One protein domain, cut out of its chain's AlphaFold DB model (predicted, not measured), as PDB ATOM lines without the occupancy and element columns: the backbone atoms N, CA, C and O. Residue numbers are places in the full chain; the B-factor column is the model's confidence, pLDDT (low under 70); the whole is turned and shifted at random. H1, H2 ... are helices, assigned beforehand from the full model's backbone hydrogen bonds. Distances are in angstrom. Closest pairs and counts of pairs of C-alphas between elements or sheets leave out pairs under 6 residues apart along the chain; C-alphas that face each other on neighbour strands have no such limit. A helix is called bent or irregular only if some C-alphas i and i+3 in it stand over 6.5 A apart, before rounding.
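What this domain is: This is residues 2 to 58 of the 61 residues of the protein "Cytochrome c oxidase, cbb3-type, CcoQ subunit" of Pseudomonas aeruginosa (strain ATCC 15692 / DSM 22644 / CIP 104116 / JCM 14847 / LMG 12228 / 1C / PRS 101 / PAO1) (UniProt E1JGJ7). One long straight helix, H1, is followed by a short helix, H2, that turns off about perpendicular to it, and then by a third helix, H3, set crosswise at the far end, like a long shaft with a small hooked tail. The helices follow one another in a string without packing together, and there is no common core. The printed part has 57 residues with three named helices, in the order H1, H2, H3, and no named strand; its class is all helix. The whole is extended, with a radius of gyration of the C-alphas of 20.0 A, and its outline is a rod of 63 by 23 by 10 A.

How they stand to each other: Start with H1, residues 3 to 26, and then look at H2, residues 31 to 38: the two are close but not clearly touching, with 1 pair of C-alphas within 8 A. That closest pair is Ala 25 and Lys 31, whose C-alphas are 7.6 A apart. The lines of H1 and H2 are about perpendicular, at 77 degrees, and their centres are 27.0 A apart. Go on to H3, residues 46 to 58, which is apart from H1 and also apart from H2, with no C-alpha within 8 A of either. In H1 and H2 every O i to N i+4 pair is within hydrogen-bond range, while in H3 it is 8 of 9.

Where its parts are: Find C-alpha 3 at (362.514, 305.359, 398.265); from there H1 runs through 24 residues to C-alpha 26 at (375.228, 273.423, 394.658), 34.6 A from first to last C-alpha. After a tight link of 4 residues, H2 begins at Lys 31 and ends at Thr 38, 8 residues and 10.4 A on. A short link of 7 residues then leads to Pro 46, where H3 begins; its 13 residues cover 19.1 A and end at C-alpha 58, at (384.857, 252.387, 396.794). No helix is bent or irregular.

The domain as a whole: The two C-alphas farthest apart are those of Asp 2 and Pro 46, at 62.8 A, and from the C-alpha of Asp 2 to that of Ser 58 it is 58.9 A. Residues 2 to 35, 40 to 47 and 53 to 58 stand free. The printed part has no cut, and no link is long. Look in the B-factor column for the confidence: the mean pLDDT of the printed part is 79.0, with 93 for H1, 64 for H2 and 70 for H3. It is under 70 at 24 residues, namely 28 to 40, 42 to 43, 48 to 49 and 51 to 57.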
ATOM      1  N   ASP A   2     357.791 304.399 399.110       87.81
ATOM      2  CA  ASP A   2     358.908 305.223 399.571       87.81
ATOM      3  C   ASP A   2     360.218 304.767 398.925       87.81
ATOM      4  O   ASP A   2     360.378 303.599 398.553       87.81
ATOM      5  N   ILE A   3     361.188 305.676 398.815       88.68
ATOM      6  CA  ILE A   3     362.514 305.359 398.265       88.68
ATOM      7  C   ILE A   3     363.187 304.210 399.034       88.68
ATOM      8  O   ILE A   3     363.862 303.366 398.441       88.68
ATOM      9  N   GLY A   4     362.942 304.132 400.348       90.15
ATOM     10  CA  GLY A   4     363.390 303.030 401.196       90.15
ATOM     11  C   GLY A   4     362.774 301.693 400.783       90.15
ATOM     12  O   GLY A   4     363.492 300.702 400.666       90.15
ATOM     13  N   THR A   5     361.473 301.669 400.479       92.31
ATOM     14  CA  THR A   5     360.772 300.467 400.008       92.31
ATOM     15  C   THR A   5     361.289 300.012 398.645       92.31
ATOM     16  O   THR A   5     361.528 298.821 398.460       92.31
ATOM     17  N   LEU A   6     361.525 300.939 397.706       92.87
ATOM     18  CA  LEU A   6     362.061 300.606 396.380       92.87
ATOM     19  C   LEU A   6     363.485 300.038 396.467       92.87
ATOM     20  O   LEU A   6     363.793 299.029 395.831       92.87
ATOM     21  N   ARG A   7     364.343 300.643 397.300       90.50
ATOM     22  CA  ARG A   7     365.698 300.135 397.560       90.50
ATOM     23  C   ARG A   7     365.661 298.755 398.220       90.50
ATOM     24  O   ARG A   7     366.414 297.875 397.812       90.50
ATOM     25  N   GLY A   8     364.771 298.556 399.192       94.70
ATOM     26  CA  GLY A   8     364.562 297.263 399.846       94.70
ATOM     27  C   GLY A   8     364.120 296.176 398.866       94.70
ATOM     28  O   GLY A   8     364.681 295.081 398.876       94.70
ATOM     29  N   LEU A   9     363.183 296.493 397.966       95.38
ATOM     30  CA  LEU A   9     362.729 295.572 396.923       95.38
ATOM     31  C   LEU A   9     363.863 295.198 395.958       95.38
ATOM     32  O   LEU A   9     364.011 294.026 395.624       95.38
ATOM     33  N   GLY A  10     364.701 296.162 395.560       95.50
ATOM     34  CA  GLY A  10     365.885 295.904 394.734       95.50
ATOM     35  C   GLY A  10     366.872 294.944 395.404       95.50
ATOM     36  O   GLY A  10     367.293 293.963 394.791       95.50
ATOM     37  N   THR A  11     367.181 295.167 396.685       95.42
ATOM     38  CA  THR A  11     368.022 294.251 397.474       95.42
ATOM     39  C   THR A  11     367.406 292.857 397.557       95.42
ATOM     40  O   THR A  11     368.118 291.869 397.397       95.42
ATOM     41  N   LEU A  12     366.088 292.763 397.764       96.44
ATOM     42  CA  LEU A  12     365.385 291.485 397.838       96.44
ATOM     43  C   LEU A  12     365.460 290.721 396.510       96.44
ATOM     44  O   LEU A  12     365.747 289.527 396.515       96.44
ATOM     45  N   LEU A  13     365.267 291.399 395.376       96.85
ATOM     46  CA  LEU A  13     365.401 290.787 394.050       96.85
ATOM     47  C   LEU A  13     366.814 290.241 393.816       96.85
ATOM     48  O   LEU A  13     366.964 289.102 393.376       96.85
ATOM     49  N   ILE A  14     367.845 291.019 394.164       97.68
ATOM     50  CA  ILE A  14     369.246 290.582 394.069       97.68
ATOM     51  C   ILE A  14     369.498 289.385 394.992       97.68
ATOM     52  O   ILE A  14     370.125 288.413 394.578       97.68
ATOM     53  N   MET A  15     368.982 289.422 396.222       97.50
ATOM     54  CA  MET A  15     369.122 288.335 397.190       97.50
ATOM     55  C   MET A  15     368.478 287.042 396.680       97.50
ATOM     56  O   MET A  15     369.095 285.985 396.755       97.50
ATOM     57  N   VAL A  16     367.269 287.111 396.115       97.93
ATOM     58  CA  VAL A  16     366.586 285.945 395.536       97.93
ATOM     59  C   VAL A  16     367.359 285.401 394.333       97.93
ATOM     60  O   VAL A  16     367.555 284.189 394.243       97.93
ATOM     61  N   ALA A  17     367.858 286.269 393.448       97.15
ATOM     62  CA  ALA A  17     368.702 285.856 392.327       97.15
ATOM     63  C   ALA A  17     369.997 285.174 392.804       97.15
ATOM     64  O   ALA A  17     370.390 284.139 392.265       97.15
ATOM     65  N   PHE A  18     370.626 285.708 393.856       96.85
ATOM     66  CA  PHE A  18     371.821 285.133 394.467       96.85
ATOM     67  C   PHE A  18     371.541 283.768 395.103       96.85
ATOM     68  O   PHE A  18     372.264 282.812 394.837       96.85
ATOM     69  N   ILE A  19     370.463 283.635 395.882       96.99
ATOM     70  CA  ILE A  19     370.043 282.352 396.468       96.99
ATOM     71  C   ILE A  19     369.760 281.333 395.360       96.99
ATOM     72  O   ILE A  19     370.219 280.196 395.445       96.99
ATOM     73  N   GLY A  20     369.064 281.742 394.298       95.71
ATOM     74  CA  GLY A  20     368.826 280.901 393.126       95.71
ATOM     75  C   GLY A  20     370.130 280.420 392.485       95.71
ATOM     76  O   GLY A  20     370.265 279.231 392.197       95.71
ATOM     77  N   LEU A  21     371.117 281.308 392.335       94.10
ATOM     78  CA  LEU A  21     372.442 280.968 391.815       94.10
ATOM     79  C   LEU A  21     373.182 279.985 392.728       94.10
ATOM     80  O   LEU A  21     373.750 279.017 392.231       94.10
ATOM     81  N   VAL A  22     373.147 280.200 394.045       92.69
ATOM     82  CA  VAL A  22     373.756 279.308 395.042       92.69
ATOM     83  C   VAL A  22     373.112 277.927 394.964       92.69
ATOM     84  O   VAL A  22     373.811 276.937 394.756       92.69
ATOM     85  N   ILE A  23     371.782 277.840 395.032       91.85
ATOM     86  CA  ILE A  23     371.066 276.564 394.916       91.85
ATOM     87  C   ILE A  23     371.396 275.887 393.583       91.85
ATOM     88  O   ILE A  23     371.619 274.683 393.553       91.85
ATOM     89  N   TRP A  24     371.491 276.628 392.482       88.00
ATOM     90  CA  TRP A  24     371.832 276.082 391.167       88.00
ATOM     91  C   TRP A  24     373.306 275.662 391.016       88.00
ATOM     92  O   TRP A  24     373.615 274.741 390.253       88.00
ATOM     93  N   ALA A  25     374.227 276.321 391.717       86.50
ATOM     94  CA  ALA A  25     375.638 275.947 391.767       86.50
ATOM     95  C   ALA A  25     375.847 274.680 392.613       86.50
ATOM     96  O   ALA A  25     376.576 273.781 392.194       86.50
ATOM     97  N   TYR A  26     375.158 274.578 393.756       81.89
ATOM     98  CA  TYR A  26     375.228 273.423 394.658       81.89
ATOM     99  C   TYR A  26     374.315 272.262 394.258       81.89
ATOM    100  O   TYR A  26     374.568 271.132 394.675       81.89
ATOM    101  N   SER A  27     373.273 272.493 393.450       75.41
ATOM    102  CA  SER A  27     372.430 271.423 392.912       75.41
ATOM    103  C   SER A  27     373.324 270.491 392.100       75.41
ATOM    104  O   SER A  27     373.781 270.815 391.002       75.41
ATOM    105  N   GLY A  28     373.622 269.335 392.696       61.74
ATOM    106  CA  GLY A  28     374.769 268.478 392.388       61.74
ATOM    107  C   GLY A  28     374.869 267.943 390.960       61.74
ATOM    108  O   GLY A  28     375.851 267.277 390.644       61.74
ATOM    109  N   LYS A  29     373.924 268.269 390.067       64.60
ATOM    110  CA  LYS A  29     373.987 267.926 388.640       64.60
ATOM    111  C   LYS A  29     375.235 268.483 387.948       64.60
ATOM    112  O   LYS A  29     375.702 267.860 387.003       64.60
ATOM    113  N   ARG A  30     375.792 269.613 388.405       61.27
ATOM    114  CA  ARG A  30     377.030 270.174 387.826       61.27
ATOM    115  C   ARG A  30     378.282 269.978 388.672       61.27
ATOM    116  O   ARG A  30     379.363 270.032 388.095       61.27
ATOM    117  N   LYS A  31     378.162 269.643 389.969       58.02
ATOM    118  CA  LYS A  31     379.316 269.313 390.830       58.02
ATOM    119  C   LYS A  31     380.253 268.326 390.139       58.02
ATOM    120  O   LYS A  31     381.445 268.580 390.107       58.02
ATOM    121  N   LYS A  32     379.721 267.242 389.551       59.59
ATOM    122  CA  LYS A  32     380.548 266.199 388.921       59.59
ATOM    123  C   LYS A  32     381.485 266.759 387.846       59.59
ATOM    124  O   LYS A  32     382.652 266.401 387.828       59.59
ATOM    125  N   SER A  33     380.991 267.649 386.982       63.91
ATOM    126  CA  SER A  33     381.813 268.225 385.912       63.91
ATOM    127  C   SER A  33     382.854 269.212 386.441       63.91
ATOM    128  O   SER A  33     383.926 269.302 385.861       63.91
ATOM    129  N   PHE A  34     382.557 269.947 387.519       67.42
ATOM    130  CA  PHE A  34     383.527 270.854 388.146       67.42
ATOM    131  C   PHE A  34     384.597 270.104 388.947       67.42
ATOM    132  O   PHE A  34     385.747 270.528 388.958       67.42
ATOM    133  N   ASP A  35     384.238 268.988 389.582       65.15
ATOM    134  CA  ASP A  35     385.179 268.095 390.271       65.15
ATOM    135  C   ASP A  35     386.190 267.531 389.265       65.15
ATOM    136  O   ASP A  35     387.397 267.677 389.423       65.15
ATOM    137  N   GLU A  36     385.679 267.016 388.142       63.91
ATOM    138  CA  GLU A  36     386.492 266.537 387.021       63.91
ATOM    139  C   GLU A  36     387.336 267.675 386.421       63.91
ATOM    140  O   GLU A  36     388.500 267.478 386.082       63.91
ATOM    141  N   ALA A  37     386.793 268.898 386.377       67.76
ATOM    142  CA  ALA A  37     387.532 270.054 385.891       67.76
ATOM    143  C   ALA A  37     388.626 270.548 386.852       67.76
ATOM    144  O   ALA A  37     389.642 271.081 386.415       67.76
ATOM    145  N   THR A  38     388.454 270.347 388.160       67.23
ATOM    146  CA  THR A  38     389.492 270.640 389.166       67.23
ATOM    147  C   THR A  38     390.707 269.741 388.958       67.23
ATOM    148  O   THR A  38     391.829 270.114 389.290       67.23
ATOM    149  N   MET A  39     390.493 268.580 388.339       67.54
ATOM    150  CA  MET A  39     391.549 267.663 387.956       67.54
ATOM    151  C   MET A  39     392.189 267.989 386.608       67.54
ATOM    152  O   MET A  39     393.116 267.281 386.258       67.54
ATOM    153  N   LEU A  40     391.789 269.039 385.869       68.34
ATOM    154  CA  LEU A  40     392.468 269.435 384.620       68.34
ATOM    155  C   LEU A  40     394.002 269.503 384.730       68.34
ATOM    156  O   LEU A  40     394.653 268.912 383.871       68.34
ATOM    157  N   PRO A  41     394.612 270.148 385.750       73.58
ATOM    158  CA  PRO A  41     396.073 270.162 385.885       73.58
ATOM    159  C   PRO A  41     396.690 268.770 386.101       73.58
ATOM    160  O   PRO A  41     397.885 268.603 385.894       73.58
ATOM    161  N   PHE A  42     395.885 267.781 386.487       69.69
ATOM    162  CA  PHE A  42     396.284 266.390 386.691       69.69
ATOM    163  C   PHE A  42     395.608 265.431 385.696       69.69
ATOM    164  O   PHE A  42     395.703 264.216 385.853       69.69
ATOM    165  N   ALA A  43     394.904 265.938 384.678       66.40
ATOM    166  CA  ALA A  43     394.140 265.104 383.750       66.40
ATOM    167  C   ALA A  43     395.069 264.238 382.892       66.40
ATOM    168  O   ALA A  43     394.678 263.154 382.452       66.40
ATOM    169  N   ASP A  44     396.306 264.696 382.717       70.72
ATOM    170  CA  ASP A  44     397.388 263.974 382.055       70.72
ATOM    171  C   ASP A  44     398.318 263.251 383.043       70.72
ATOM    172  O   ASP A  44     399.185 262.491 382.614       70.72
ATOM    173  N   ASP A  45     398.125 263.429 384.356       75.13
ATOM    174  CA  ASP A  45     398.921 262.745 385.370       75.13
ATOM    175  C   ASP A  45     398.395 261.305 385.583       75.13
ATOM    176  O   ASP A  45     397.231 261.101 385.962       75.13
ATOM    177  N   PRO A  46     399.215 260.269 385.325       72.66
ATOM    178  CA  PRO A  46     398.801 258.878 385.482       72.66
ATOM    179  C   PRO A  46     398.513 258.485 386.939       72.66
ATOM    180  O   PRO A  46     397.694 257.584 387.156       72.66
ATOM    181  N   GLU A  47     399.138 259.127 387.935       73.76
ATOM    182  CA  GLU A  47     398.857 258.853 389.351       73.76
ATOM    183  C   GLU A  47     397.463 259.359 389.731       73.76
ATOM    184  O   GLU A  47     396.673 258.630 390.341       73.76
ATOM    185  N   ALA A  48     397.101 260.559 389.275       69.56
ATOM    186  CA  ALA A  48     395.794 261.146 389.545       69.56
ATOM    187  C   ALA A  48     394.636 260.298 388.986       69.56
ATOM    188  O   ALA A  48     393.632 260.105 389.677       69.56
ATOM    189  N   LYS A  49     394.783 259.709 387.787       68.58
ATOM    190  CA  LYS A  49     393.756 258.818 387.202       68.58
ATOM    191  C   LYS A  49     393.468 257.590 388.067       68.58
ATOM    192  O   LYS A  49     392.302 257.235 388.248       68.58
ATOM    193  N   LYS A  50     394.505 256.961 388.633       71.95
ATOM    194  CA  LYS A  50     394.346 255.779 389.500       71.95
ATOM    195  C   LYS A  50     393.565 256.103 390.773       71.95
ATOM    196  O   LYS A  50     392.696 255.326 391.169       71.95
ATOM    197  N   HIS A  51     393.838 257.253 391.391       69.92
ATOM    198  CA  HIS A  51     393.142 257.676 392.607       69.92
ATOM    199  C   HIS A  51     391.640 257.907 392.380       69.92
ATOM    200  O   HIS A  51     390.830 257.509 393.220       69.92
ATOM    201  N   VAL A  52     391.253 258.472 391.230       67.76
ATOM    202  CA  VAL A  52     389.837 258.679 390.872       67.76
ATOM    203  C   VAL A  52     389.108 257.364 390.657       67.76
ATOM    204  O   VAL A  52     388.003 257.181 391.172       67.76
ATOM    205  N   GLU A  53     389.712 256.437 389.910       69.23
ATOM    206  CA  GLU A  53     389.098 255.136 389.640       69.23
ATOM    207  C   GLU A  53     388.866 254.366 390.947       69.23
ATOM    208  O   GLU A  53     387.778 253.836 391.177       69.23
ATOM    209  N   GLN A  54     389.850 254.376 391.850       68.34
ATOM    210  CA  GLN A  54     389.735 253.716 393.148       68.34
ATOM    211  C   GLN A  54     388.653 254.361 394.034       68.34
ATOM    212  O   GLN A  54     387.843 253.645 394.626       68.34
ATOM    213  N   ALA A  55     388.577 255.697 394.075       68.10
ATOM    214  CA  ALA A  55     387.539 256.415 394.820       68.10
ATOM    215  C   ALA A  55     386.126 256.142 394.268       68.10
ATOM    216  O   ALA A  55     385.190 255.917 395.037       68.10
ATOM    217  N   SER A  56     385.965 256.087 392.940       67.06
ATOM    218  CA  SER A  56     384.674 255.773 392.314       67.06
ATOM    219  C   SER A  56     384.238 254.325 392.543       67.06
ATOM    220  O   SER A  56     383.033 254.065 392.576       67.06
ATOM    221  N   ARG A  57     385.180 253.381 392.668       69.86
ATOM    222  CA  ARG A  57     384.875 251.973 392.969       69.86
ATOM    223  C   ARG A  57     384.485 251.785 394.434       69.86
ATOM    224  O   ARG A  57     383.523 251.076 394.694       69.86
ATOM    225  N   SER A  58     385.157 252.474 395.359       70.19
ATOM    226  CA  SER A  58     384.857 252.387 396.794       70.19
ATOM    227  C   SER A  58     383.470 252.914 397.167       70.19
ATOM    228  O   SER A  58     382.893 252.416 398.119       70.19
TER     229      SER A  58